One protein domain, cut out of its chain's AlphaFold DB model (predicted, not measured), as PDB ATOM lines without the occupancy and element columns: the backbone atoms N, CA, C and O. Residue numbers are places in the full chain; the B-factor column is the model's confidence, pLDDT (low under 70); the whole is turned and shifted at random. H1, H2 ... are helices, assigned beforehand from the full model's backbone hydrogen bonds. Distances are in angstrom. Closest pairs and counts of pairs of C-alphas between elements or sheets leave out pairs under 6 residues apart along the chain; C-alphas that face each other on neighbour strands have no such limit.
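Overview. This is residues 21 to 100 of the 502 residues of the protein "GH16 domain-containing protein" of Moniliophthora roreri (UniProt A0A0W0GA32). Four short helices are strung out in a loose row of two pairs, H1 with H2 toward one end of the longest axis and H3 with H4 farther along it, with few contacts between helices. H4 begins near residues 62 to 65 of H3 and points away from it, and its last residues, 92 to 95, stick out with the tail 96 to 100. Two long loops mark the ends of the longest axis: residues 43 to 58 swing out to Pro 47, and residues 71 to 83 reach out to Gly 79. The printed part has 80 residues with four named helices in the order H1, H2, H3, H4 and no named strand, and its class is all helix. It is only just loose, close to compact, with a radius of gyration of the C-alphas of 14.4 A and spans of 41 by 35 by 20 A.

Arrangement. H1, residues 21 to 28, is joined by a tight link of 3 residues to H2, residues 32 to 42. These two are only just apart, with their closest C-alphas 8.2 A from each other. H3, residues 59 to 70, is close to H2 but not clearly touching it; their closest C-alphas, those of Arg 38 and Pro 59, are 7.9 A apart. H2 and H3 run the same way at a steep tilt of 52 degrees. H4, residues 84 to 95, only just touches H3, with 3 pairs of C-alphas within 8 A, through residues 84 to 87 of H4 and 62 to 65 of H3 alone. The closest C-alphas of this pair are those of Tyr 65 and Glu 84, 7.2 A apart. H3 and H4 run opposite ways at a steep tilt of 65 degrees. H1 is apart from H3 and from H4, and H2 is apart from H4. In the backbone, every O i to N i+4 pair of H1, H3 and H4 is within hydrogen-bond range, and in H2 6 of 7 are.

Along the chain. H1 begins at C-alpha 21, at (-8.522, 75.310, 54.190), and measures 10.5 A from first to last C-alpha. H2 measures 15.1 A. H3 measures 16.3 A and begins at C-alpha 59, at (4.316, 86.633, 52.760). H4 measures 16.2 A and ends at C-alpha 95, at (10.752, 71.468, 49.060).

Size, cuts and confidence. The two C-alphas farthest apart are those of Pro 47 and Gly 79, 41.3 A. The links H2 to H3, with 16 residues, and H3 to H4, with 13, are long; in the latter, residues 76 to 77 pair with residues 80 to 81, antiparallel. Residues 92 to 100, of which 92 to 95 belong to H4, stand free; without them the body spans 41 by 23 by 16 A. The printed part has no cut. The mean pLDDT of the printed part is 82.9, and the model's confidence is under 70 at residue 55 and residues 95 to 100.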
ATOM      1  N   GLY A  21      -8.525  75.785  52.798       81.25
ATOM      2  CA  GLY A  21      -8.522  75.310  54.190       81.25
ATOM      3  C   GLY A  21      -7.130  74.905  54.694       81.25
ATOM      4  O   GLY A  21      -6.712  75.313  55.774       81.25
ATOM      5  N   ALA A  22      -6.345  74.215  53.865       82.06
ATOM      6  CA  ALA A  22      -4.966  73.864  54.193       82.06
ATOM      7  C   ALA A  22      -4.030  75.093  54.237       82.06
ATOM      8  O   ALA A  22      -3.051  75.107  54.991       82.06
ATOM      9  N   GLN A  23      -4.319  76.148  53.465       82.62
ATOM     10  CA  GLN A  23      -3.598  77.424  53.557       82.62
ATOM     11  C   GLN A  23      -3.926  78.168  54.857       82.62
ATOM     12  O   GLN A  23      -3.003  78.629  55.526       82.62
ATOM     13  N   VAL A  24      -5.202  78.219  55.248       85.88
ATOM     14  CA  VAL A  24      -5.661  78.806  56.519       85.88
ATOM     15  C   VAL A  24      -5.022  78.079  57.701       85.88
ATOM     16  O   VAL A  24      -4.393  78.707  58.549       85.88
ATOM     17  N   ALA A  25      -5.056  76.746  57.704       84.31
ATOM     18  CA  ALA A  25      -4.411  75.935  58.732       84.31
ATOM     19  C   ALA A  25      -2.896  76.173  58.806       84.31
ATOM     20  O   ALA A  25      -2.309  76.226  59.888       84.31
ATOM     21  N   ARG A  26      -2.232  76.361  57.659       85.00
ATOM     22  CA  ARG A  26      -0.815  76.752  57.610       85.00
ATOM     23  C   ARG A  26      -0.578  78.122  58.245       85.00
ATOM     24  O   ARG A  26       0.435  78.280  58.930       85.00
ATOM     25  N   THR A  27      -1.478  79.079  58.025       86.25
ATOM     26  CA  THR A  27      -1.424  80.415  58.627       86.25
ATOM     27  C   THR A  27      -1.638  80.335  60.143       86.25
ATOM     28  O   THR A  27      -0.765  80.790  60.881       86.25
ATOM     29  N   GLN A  28      -2.696  79.669  60.620       86.00
ATOM     30  CA  GLN A  28      -3.031  79.525  62.049       86.00
ATOM     31  C   GLN A  28      -1.921  78.862  62.868       86.00
ATOM     32  O   GLN A  28      -1.569  79.317  63.952       86.00
ATOM     33  N   SER A  29      -1.316  77.822  62.308       84.38
ATOM     34  CA  SER A  29      -0.253  77.049  62.950       84.38
ATOM     35  C   SER A  29       1.116  77.760  62.946       84.38
ATOM     36  O   SER A  29       2.122  77.216  63.414       84.38
ATOM     37  N   THR A  30       1.207  78.967  62.373       86.38
ATOM     38  CA  THR A  30       2.445  79.758  62.327       86.38
ATOM     39  C   THR A  30       2.958  80.040  63.745       86.38
ATOM     40  O   THR A  30       2.174  80.478  64.584       86.38
ATOM     41  N   PRO A  31       4.263  79.836  64.032       86.75
ATOM     42  CA  PRO A  31       4.819  80.115  65.354       86.75
ATOM     43  C   PRO A  31       4.527  81.549  65.798       86.75
ATOM     44  O   PRO A  31       4.640  82.463  64.979       86.75
ATOM     45  N   LEU A  32       4.220  81.737  67.085       86.12
ATOM     46  CA  LEU A  32       3.752  83.008  67.653       86.12
ATOM     47  C   LEU A  32       4.618  84.205  67.225       86.12
ATOM     48  O   LEU A  32       4.115  85.115  66.574       86.12
ATOM     49  N   ALA A  33       5.936  84.137  67.432       86.12
ATOM     50  CA  ALA A  33       6.864  85.207  67.048       86.12
ATOM     51  C   ALA A  33       6.868  85.521  65.535       86.12
ATOM     52  O   ALA A  33       7.105  86.652  65.103       86.12
ATOM     53  N   VAL A  34       6.623  84.517  64.681       85.62
ATOM     54  CA  VAL A  34       6.514  84.726  63.228       85.62
ATOM     55  C   VAL A  34       5.184  85.389  62.884       85.62
ATOM     56  O   VAL A  34       5.171  86.242  61.995       85.62
ATOM     57  N   ARG A  35       4.104  85.007  63.574       87.56
ATOM     58  CA  ARG A  35       2.770  85.592  63.428       87.56
ATOM     59  C   ARG A  35       2.777  87.061  63.844       87.56
ATOM     60  O   ARG A  35       2.501  87.896  62.995       87.56
ATOM     61  N   GLU A  36       3.253  87.388  65.043       89.31
ATOM     62  CA  GLU A  36       3.381  88.772  65.541       89.31
ATOM     63  C   GLU A  36       4.184  89.660  64.578       89.31
ATOM     64  O   GLU A  36       3.802  90.779  64.233       89.31
ATOM     65  N   ARG A  37       5.303  89.139  64.052       90.06
ATOM     66  CA  ARG A  37       6.110  89.865  63.063       90.06
ATOM     67  C   ARG A  37       5.359  90.114  61.751       90.06
ATOM     68  O   ARG A  37       5.640  91.118  61.096       90.06
ATOM     69  N   ARG A  38       4.496  89.189  61.321       88.12
ATOM     70  CA  ARG A  38       3.658  89.353  60.123       88.12
ATOM     71  C   ARG A  38       2.536  90.347  60.389       88.12
ATOM     72  O   ARG A  38       2.383  91.251  59.579       88.12
ATOM     73  N   GLU A  39       1.865  90.240  61.530       88.94
ATOM     74  CA  GLU A  39       0.791  91.145  61.950       88.94
ATOM     75  C   GLU A  39       1.269  92.598  61.993       88.94
ATOM     76  O   GLU A  39       0.659  93.468  61.382       88.94
ATOM     77  N   ARG A  40       2.449  92.858  62.571       89.12
ATOM     78  CA  ARG A  40       3.050  94.202  62.575       89.12
ATOM     79  C   ARG A  40       3.331  94.766  61.174       89.12
ATOM     80  O   ARG A  40       3.383  95.976  61.005       89.12
ATOM     81  N   LYS A  41       3.585  93.912  60.175       87.31
ATOM     82  CA  LYS A  41       3.946  94.344  58.810       87.31
ATOM     83  C   LYS A  41       2.768  94.409  57.845       87.31
ATOM     84  O   LYS A  41       2.834  95.174  56.891       87.31
ATOM     85  N   LEU A  42       1.780  93.539  58.023       86.19
ATOM     86  CA  LEU A  42       0.696  93.305  57.065       86.19
ATOM     87  C   LEU A  42      -0.684  93.615  57.652       86.19
ATOM     88  O   LEU A  42      -1.650  93.626  56.901       86.19
ATOM     89  N   GLY A  43      -0.773  93.868  58.959       88.62
ATOM     90  CA  GLY A  43      -2.030  93.941  59.691       88.62
ATOM     91  C   GLY A  43      -2.441  92.591  60.279       88.62
ATOM     92  O   GLY A  43      -1.906  91.535  59.924       88.62
ATOM     93  N   LYS A  44      -3.380  92.640  61.225       86.69
ATOM     94  CA  LYS A  44      -3.995  91.453  61.825       86.69
ATOM     95  C   LYS A  44      -4.953  90.817  60.815       86.69
ATOM     96  O   LYS A  44      -5.664  91.532  60.120       86.69
ATOM     97  N   LEU A  45      -4.935  89.491  60.731       84.94
ATOM     98  CA  LEU A  45      -5.847  88.722  59.884       84.94
ATOM     99  C   LEU A  45      -7.082  88.319  60.678       84.94
ATOM    100  O   LEU A  45      -6.964  87.986  61.864       84.94
ATOM    101  N   GLU A  46      -8.229  88.292  60.011       81.19
ATOM    102  CA  GLU A  46      -9.453  87.788  60.621       81.19
ATOM    103  C   GLU A  46      -9.421  86.251  60.739       81.19
ATOM    104  O   GLU A  46      -8.746  85.559  59.959       81.19
ATOM    105  N   PRO A  47     -10.126  85.668  61.725       76.44
ATOM    106  CA  PRO A  47     -10.242  84.221  61.850       76.44
ATOM    107  C   PRO A  47     -10.761  83.578  60.554       76.44
ATOM    108  O   PRO A  47     -11.771  83.994  59.995       76.44
ATOM    109  N   GLY A  48     -10.069  82.545  60.068       77.56
ATOM    110  CA  GLY A  48     -10.437  81.844  58.830       77.56
ATOM    111  C   GLY A  48      -9.823  82.425  57.550       77.56
ATOM    112  O   GLY A  48      -9.961  81.827  56.479       77.56
ATOM    113  N   GLU A  49      -9.092  83.537  57.641       82.25
ATOM    114  CA  GLU A  49      -8.325  84.076  56.522       82.25
ATOM    115  C   GLU A  49      -6.936  83.438  56.395       82.25
ATOM    116  O   GLU A  49      -6.397  82.815  57.315       82.25
ATOM    117  N   THR A  50      -6.341  83.571  55.208       83.19
ATOM    118  CA  THR A  50      -4.975  83.120  54.941       83.19
ATOM    119  C   THR A  50      -4.091  84.296  54.572       83.19
ATOM    120  O   THR A  50      -4.495  85.198  53.846       83.19
ATOM    121  N   ASP A  51      -2.845  84.244  55.033       84.06
ATOM    122  CA  ASP A  51      -1.802  85.198  54.663       84.06
ATOM    123  C   ASP A  51      -1.167  84.899  53.292       84.06
ATOM    124  O   ASP A  51      -0.207  85.558  52.888       84.06
ATOM    125  N   ALA A  52      -1.649  83.871  52.589       82.94
ATOM    126  CA  ALA A  52      -1.172  83.513  51.265       82.94
ATOM    127  C   ALA A  52      -1.698  84.479  50.189       82.94
ATOM    128  O   ALA A  52      -2.851  84.899  50.220       82.94
ATOM    129  N   THR A  53      -0.868  84.795  49.192       81.19
ATOM    130  CA  THR A  53      -1.317  85.545  48.011       81.19
ATOM    131  C   THR A  53      -2.289  84.720  47.170       81.19
ATOM    132  O   THR A  53      -2.367  83.500  47.314       81.19
ATOM    133  N   TYR A  54      -2.964  85.360  46.207       74.25
ATOM    134  CA  TYR A  54      -3.775  84.659  45.202       74.25
ATOM    135  C   TYR A  54      -2.988  83.543  44.484       74.25
ATOM    136  O   TYR A  54      -3.517  82.470  44.210       74.25
ATOM    137  N   GLY A  55      -1.684  83.756  44.257       68.88
ATOM    138  CA  GLY A  55      -0.770  82.756  43.700       68.88
ATOM    139  C   GLY A  55      -0.330  81.651  44.674       68.88
ATOM    140  O   GLY A  55       0.426  80.772  44.269       68.88
ATOM    141  N   GLY A  56      -0.760  81.678  45.942       74.94
ATOM    142  CA  GLY A  56      -0.449  80.689  46.984       74.94
ATOM    143  C   GLY A  56       0.865  80.922  47.746       74.94
ATOM    144  O   GLY A  56       1.233  80.110  48.610       74.94
ATOM    145  N   LEU A  57       1.582  82.014  47.451       82.81
ATOM    146  CA  LEU A  57       2.835  82.376  48.120       82.81
ATOM    147  C   LEU A  57       2.554  82.883  49.532       82.81
ATOM    148  O   LEU A  57       1.710  83.745  49.740       82.81
ATOM    149  N   THR A  58       3.313  82.405  50.509       85.06
ATOM    150  CA  THR A  58       3.358  83.013  51.845       85.06
ATOM    151  C   THR A  58       3.978  84.413  51.780       85.06
ATOM    152  O   THR A  58       4.796  84.678  50.889       85.06
ATOM    153  N   PRO A  59       3.746  85.286  52.775       87.50
ATOM    154  CA  PRO A  59       4.316  86.633  52.760       87.50
ATOM    155  C   PRO A  59       5.847  86.647  52.698       87.50
ATOM    156  O   PRO A  59       6.467  87.514  52.086       87.50
ATOM    157  N   THR A  60       6.485  85.643  53.307       85.69
ATOM    158  CA  THR A  60       7.943  85.474  53.268       85.69
ATOM    159  C   THR A  60       8.443  85.092  51.873       85.69
ATOM    160  O   THR A  60       9.525  85.518  51.467       85.69
ATOM    161  N   GLU A  61       7.681  84.291  51.132       86.88
ATOM    162  CA  GLU A  61       8.029  83.908  49.763       86.88
ATOM    163  C   GLU A  61       7.767  85.040  48.782       86.88
ATOM    164  O   GLU A  61       8.613  85.277  47.925       86.88
ATOM    165  N   LEU A  62       6.672  85.781  48.960       88.88
ATOM    166  CA  LEU A  62       6.386  86.980  48.180       88.88
ATOM    167  C   LEU A  62       7.491  88.027  48.354       88.88
ATOM    168  O   LEU A  62       8.013  88.552  47.376       88.88
ATOM    169  N   ALA A  63       7.917  88.285  49.594       88.94
ATOM    170  CA  ALA A  63       9.024  89.199  49.865       88.94
ATOM    171  C   ALA A  63      10.336  88.738  49.204       88.94
ATOM    172  O   ALA A  63      11.117  89.560  48.725       88.94
ATOM    173  N   ARG A  64      10.580  87.420  49.149       89.69
ATOM    174  CA  ARG A  64      11.740  86.852  48.448       89.69
ATOM    175  C   ARG A  64      11.624  87.016  46.933       89.69
ATOM    176  O   ARG A  64      12.609  87.388  46.307       89.69
ATOM    177  N   TYR A  65      10.448  86.758  46.368       90.81
ATOM    178  CA  TYR A  65      10.171  86.943  44.946       90.81
ATOM    179  C   TYR A  65      10.396  88.401  44.527       90.81
ATOM    180  O   TYR A  65      11.217  88.658  43.651       90.81
ATOM    181  N   ARG A  66       9.783  89.358  45.239       91.88
ATOM    182  CA  ARG A  66       9.962  90.803  45.004       91.88
ATOM    183  C   ARG A  66      11.424  91.234  45.114       91.88
ATOM    184  O   ARG A  66      11.886  92.049  44.326       91.88
ATOM    185  N   ARG A  67      12.178  90.656  46.057       92.31
ATOM    186  CA  ARG A  67      13.619  90.914  46.184       92.31
ATOM    187  C   ARG A  67      14.395  90.429  44.961       92.31
ATOM    188  O   ARG A  67      15.218  91.174  44.447       92.31
ATOM    189  N   PHE A  68      14.154  89.205  44.494       91.38
ATOM    190  CA  PHE A  68      14.822  88.698  43.292       91.38
ATOM    191  C   PHE A  68      14.427  89.478  42.038       91.38
ATOM    192  O   PHE A  68      15.276  89.691  41.178       91.38
ATOM    193  N   GLN A  69      13.175  89.938  41.966       91.38
ATOM    194  CA  GLN A  69      12.699  90.807  40.897       91.38
ATOM    195  C   GLN A  69      13.453  92.140  40.885       91.38
ATOM    196  O   GLN A  69      13.992  92.520  39.853       91.38
ATOM    197  N   ALA A  70      13.561  92.806  42.039       91.12
ATOM    198  CA  ALA A  70      14.291  94.066  42.182       91.12
ATOM    199  C   ALA A  70      15.796  93.925  41.895       91.12
ATOM    200  O   ALA A  70      16.403  94.834  41.343       91.12
ATOM    201  N   LEU A  71      16.393  92.780  42.239       92.44
ATOM    202  CA  LEU A  71      17.798  92.476  41.950       92.44
ATOM    203  C   LEU A  71      18.042  92.016  40.502       92.44
ATOM    204  O   LEU A  71      19.190  91.765  40.150       92.44
ATOM    205  N   GLY A  72      16.999  91.804  39.690       89.75
ATOM    206  CA  GLY A  72      17.142  91.238  38.343       89.75
ATOM    207  C   GLY A  72      17.694  89.804  38.320       89.75
ATOM    208  O   GLY A  72      18.210  89.355  37.305       89.75
ATOM    209  N   THR A  73      17.599  89.073  39.435       89.81
ATOM    210  CA  THR A  73      18.148  87.708  39.595       89.81
ATOM    211  C   THR A  73      17.097  86.615  39.401       89.81
ATOM    212  O   THR A  73      17.374  85.431  39.614       89.81
ATOM    213  N   LEU A  74      15.869  86.988  39.022       88.31
ATOM    214  CA  LEU A  74      14.841  86.012  38.688       88.31
ATOM    215  C   LEU A  74      15.247  85.235  37.428       88.31
ATOM    216  O   LEU A  74      15.623  85.840  36.428       88.31
ATOM    217  N   PRO A  75      15.141  83.898  37.446       84.81
ATOM    218  CA  PRO A  75      15.325  83.103  36.244       84.81
ATOM    219  C   PRO A  75      14.336  83.521  35.155       84.81
ATOM    220  O   PRO A  75      13.165  83.762  35.455       84.81
ATOM    221  N   ASN A  76      14.783  83.511  33.903       88.56
ATOM    222  CA  ASN A  76      13.910  83.741  32.759       88.56
ATOM    223  C   ASN A  76      13.357  82.418  32.209       88.56
ATOM    224  O   ASN A  76      14.025  81.383  32.245       88.56
ATOM    225  N   VAL A  77      12.125  82.463  31.713       84.44
ATOM    226  CA  VAL A  77      11.484  81.428  30.893       84.44
ATOM    227  C   VAL A  77      10.910  82.161  29.682       84.44
ATOM    228  O   VAL A  77      10.222  83.164  29.850       84.44
ATOM    229  N   ASP A  78      11.273  81.728  28.476       83.88
ATOM    230  CA  ASP A  78      10.856  82.357  27.212       83.88
ATOM    231  C   ASP A  78      11.162  83.868  27.137       83.88
ATOM    232  O   ASP A  78      10.349  84.683  26.702       83.88
ATOM    233  N   GLY A  79      12.342  84.265  27.626       82.38
ATOM    234  CA  GLY A  79      12.811  85.657  27.594       82.38
ATOM    235  C   GLY A  79      12.152  86.598  28.612       82.38
ATOM    236  O   GLY A  79      12.510  87.771  28.661       82.38
ATOM    237  N   LYS A  80      11.232  86.107  29.452       86.94
ATOM    238  CA  LYS A  80      10.584  86.887  30.520       86.94
ATOM    239  C   LYS A  80      10.946  86.339  31.904       86.94
ATOM    240  O   LYS A  80      11.130  85.127  32.038       86.94
ATOM    241  N   PRO A  81      11.022  87.189  32.945       88.38
ATOM    242  CA  PRO A  81      11.202  86.711  34.310       88.38
ATOM    243  C   PRO A  81      10.024  85.821  34.713       88.38
ATOM    244  O   PRO A  81       8.874  86.102  34.369       88.38
ATOM    245  N   ILE A  82      10.315  84.743  35.444       89.19
ATOM    246  CA  ILE A  82       9.284  83.811  35.919       89.19
ATOM    247  C   ILE A  82       8.195  84.518  36.728       89.19
ATOM    248  O   ILE A  82       8.478  85.410  37.526       89.19
ATOM    249  N   THR A  83       6.955  84.059  36.577       88.50
ATOM    250  CA  THR A  83       5.809  84.570  37.341       88.50
ATOM    251  C   THR A  83       5.813  84.074  38.794       88.50
ATOM    252  O   THR A  83       6.498  83.108  39.139       88.50
ATOM    253  N   GLU A  84       4.992  84.681  39.659       85.81
ATOM    254  CA  GLU A  84       4.789  84.234  41.050       85.81
ATOM    255  C   GLU A  84       4.399  82.748  41.152       85.81
ATOM    256  O   GLU A  84       4.914  82.014  42.000       85.81
ATOM    257  N   THR A  85       3.526  82.283  40.256       83.44
ATOM    258  CA  THR A  85       3.058  80.892  40.219       83.44
ATOM    259  C   THR A  85       4.167  79.935  39.793       83.44
ATOM    260  O   THR A  85       4.366  78.898  40.428       83.44
ATOM    261  N   GLN A  86       4.959  80.300  38.781       85.38
ATOM    262  CA  GLN A  86       6.127  79.525  38.352       85.38
ATOM    263  C   GLN A  86       7.218  79.502  39.435       85.38
ATOM    264  O   GLN A  86       7.852  78.470  39.673       85.38
ATOM    265  N   PHE A  87       7.419  80.616  40.144       85.19
ATOM    266  CA  PHE A  87       8.326  80.691  41.287       85.19
ATOM    267  C   PHE A  87       7.879  79.765  42.424       85.19
ATOM    268  O   PHE A  87       8.700  79.018  42.967       85.19
ATOM    269  N   LEU A  88       6.579  79.744  42.741       82.12
ATOM    270  CA  LEU A  88       6.013  78.816  43.717       82.12
ATOM    271  C   LEU A  88       6.195  77.360  43.278       82.12
ATOM    272  O   LEU A  88       6.653  76.553  44.081       82.12
ATOM    273  N   GLN A  89       5.916  77.021  42.016       80.38
ATOM    274  CA  GLN A  89       6.116  75.665  41.489       80.38
ATOM    275  C   GLN A  89       7.570  75.204  41.639       80.38
ATOM    276  O   GLN A  89       7.820  74.095  42.114       80.38
ATOM    277  N   ARG A  90       8.548  76.071  41.335       81.06
ATOM    278  CA  ARG A  90       9.975  75.775  41.555       81.06
ATOM    279  C   ARG A  90      10.310  75.588  43.037       81.06
ATOM    280  O   ARG A  90      11.074  74.687  43.389       81.06
ATOM    281  N   LEU A  91       9.749  76.416  43.923       77.12
ATOM    282  CA  LEU A  91       9.930  76.274  45.372       77.12
ATOM    283  C   LEU A  91       9.328  74.973  45.901       77.12
ATOM    284  O   LEU A  91       9.981  74.293  46.695       77.12
ATOM    285  N   VAL A  92       8.112  74.635  45.467       72.19
ATOM    286  CA  VAL A  92       7.429  73.389  45.811       72.19
ATOM    287  C   VAL A  92       8.267  72.223  45.326       72.19
ATOM    288  O   VAL A  92       8.675  71.450  46.175       72.19
ATOM    289  N   ALA A  93       8.674  72.171  44.054       70.69
ATOM    290  CA  ALA A  93       9.542  71.114  43.524       70.69
ATOM    291  C   ALA A  93      10.849  70.946  44.324       70.69
ATOM    292  O   ALA A  93      11.335  69.833  44.529       70.69
ATOM    293  N   ARG A  94      11.423  72.046  44.833       70.00
ATOM    294  CA  ARG A  94      12.615  71.996  45.691       70.00
ATOM    295  C   ARG A  94      12.316  71.475  47.103       70.00
ATOM    296  O   ARG A  94      13.157  70.793  47.680       70.00
ATOM    297  N   ARG A  95      11.165  71.829  47.685       64.00
ATOM    298  CA  ARG A  95      10.752  71.468  49.060       64.00
ATOM    299  C   ARG A  95      10.093  70.098  49.159       64.00
ATOM    300  O   ARG A  95      10.248  69.422  50.170       64.00
ATOM    301  N   SER A  96       9.372  69.706  48.118       59.00
ATOM    302  CA  SER A  96       8.763  68.397  47.928       59.00
ATOM    303  C   SER A  96       9.788  67.356  47.503       59.00
ATOM    304  O   SER A  96       9.390  66.254  47.149       59.00
ATOM    305  N   ARG A  97      11.094  67.676  47.534       61.09
ATOM    306  CA  ARG A  97      12.152  66.670  47.464       61.09
ATOM    307  C   ARG A  97      11.937  65.676  48.598       61.09
ATOM    308  O   ARG A  97      12.305  65.920  49.748       61.09
ATOM    309  N   ILE A  98      11.294  64.577  48.239       59.84
ATOM    310  CA  ILE A  98      11.273  63.336  48.989       59.84
ATOM    311  C   ILE A  98      12.734  62.906  49.059       59.84
ATOM    312  O   ILE A  98      13.438  62.909  48.043       59.84
ATOM    313  N   ARG A  99      13.221  62.606  50.262       56.81
ATOM    314  CA  ARG A  99      14.546  62.014  50.407       56.81
ATOM    315  C   ARG A  99      14.467  60.659  49.704       56.81
ATOM    316  O   ARG A  99      13.733  59.787  50.151       56.81
ATOM    317  N   GLY A 100      15.155  60.531  48.576       53.19
ATOM    318  CA  GLY A 100      15.254  59.283  47.840       53.19
ATOM    319  C   GLY A 100      14.702  59.269  46.421       53.19
ATOM    320  O   GLY A 100      14.864  58.228  45.823       53.19
TER     321      GLY A 100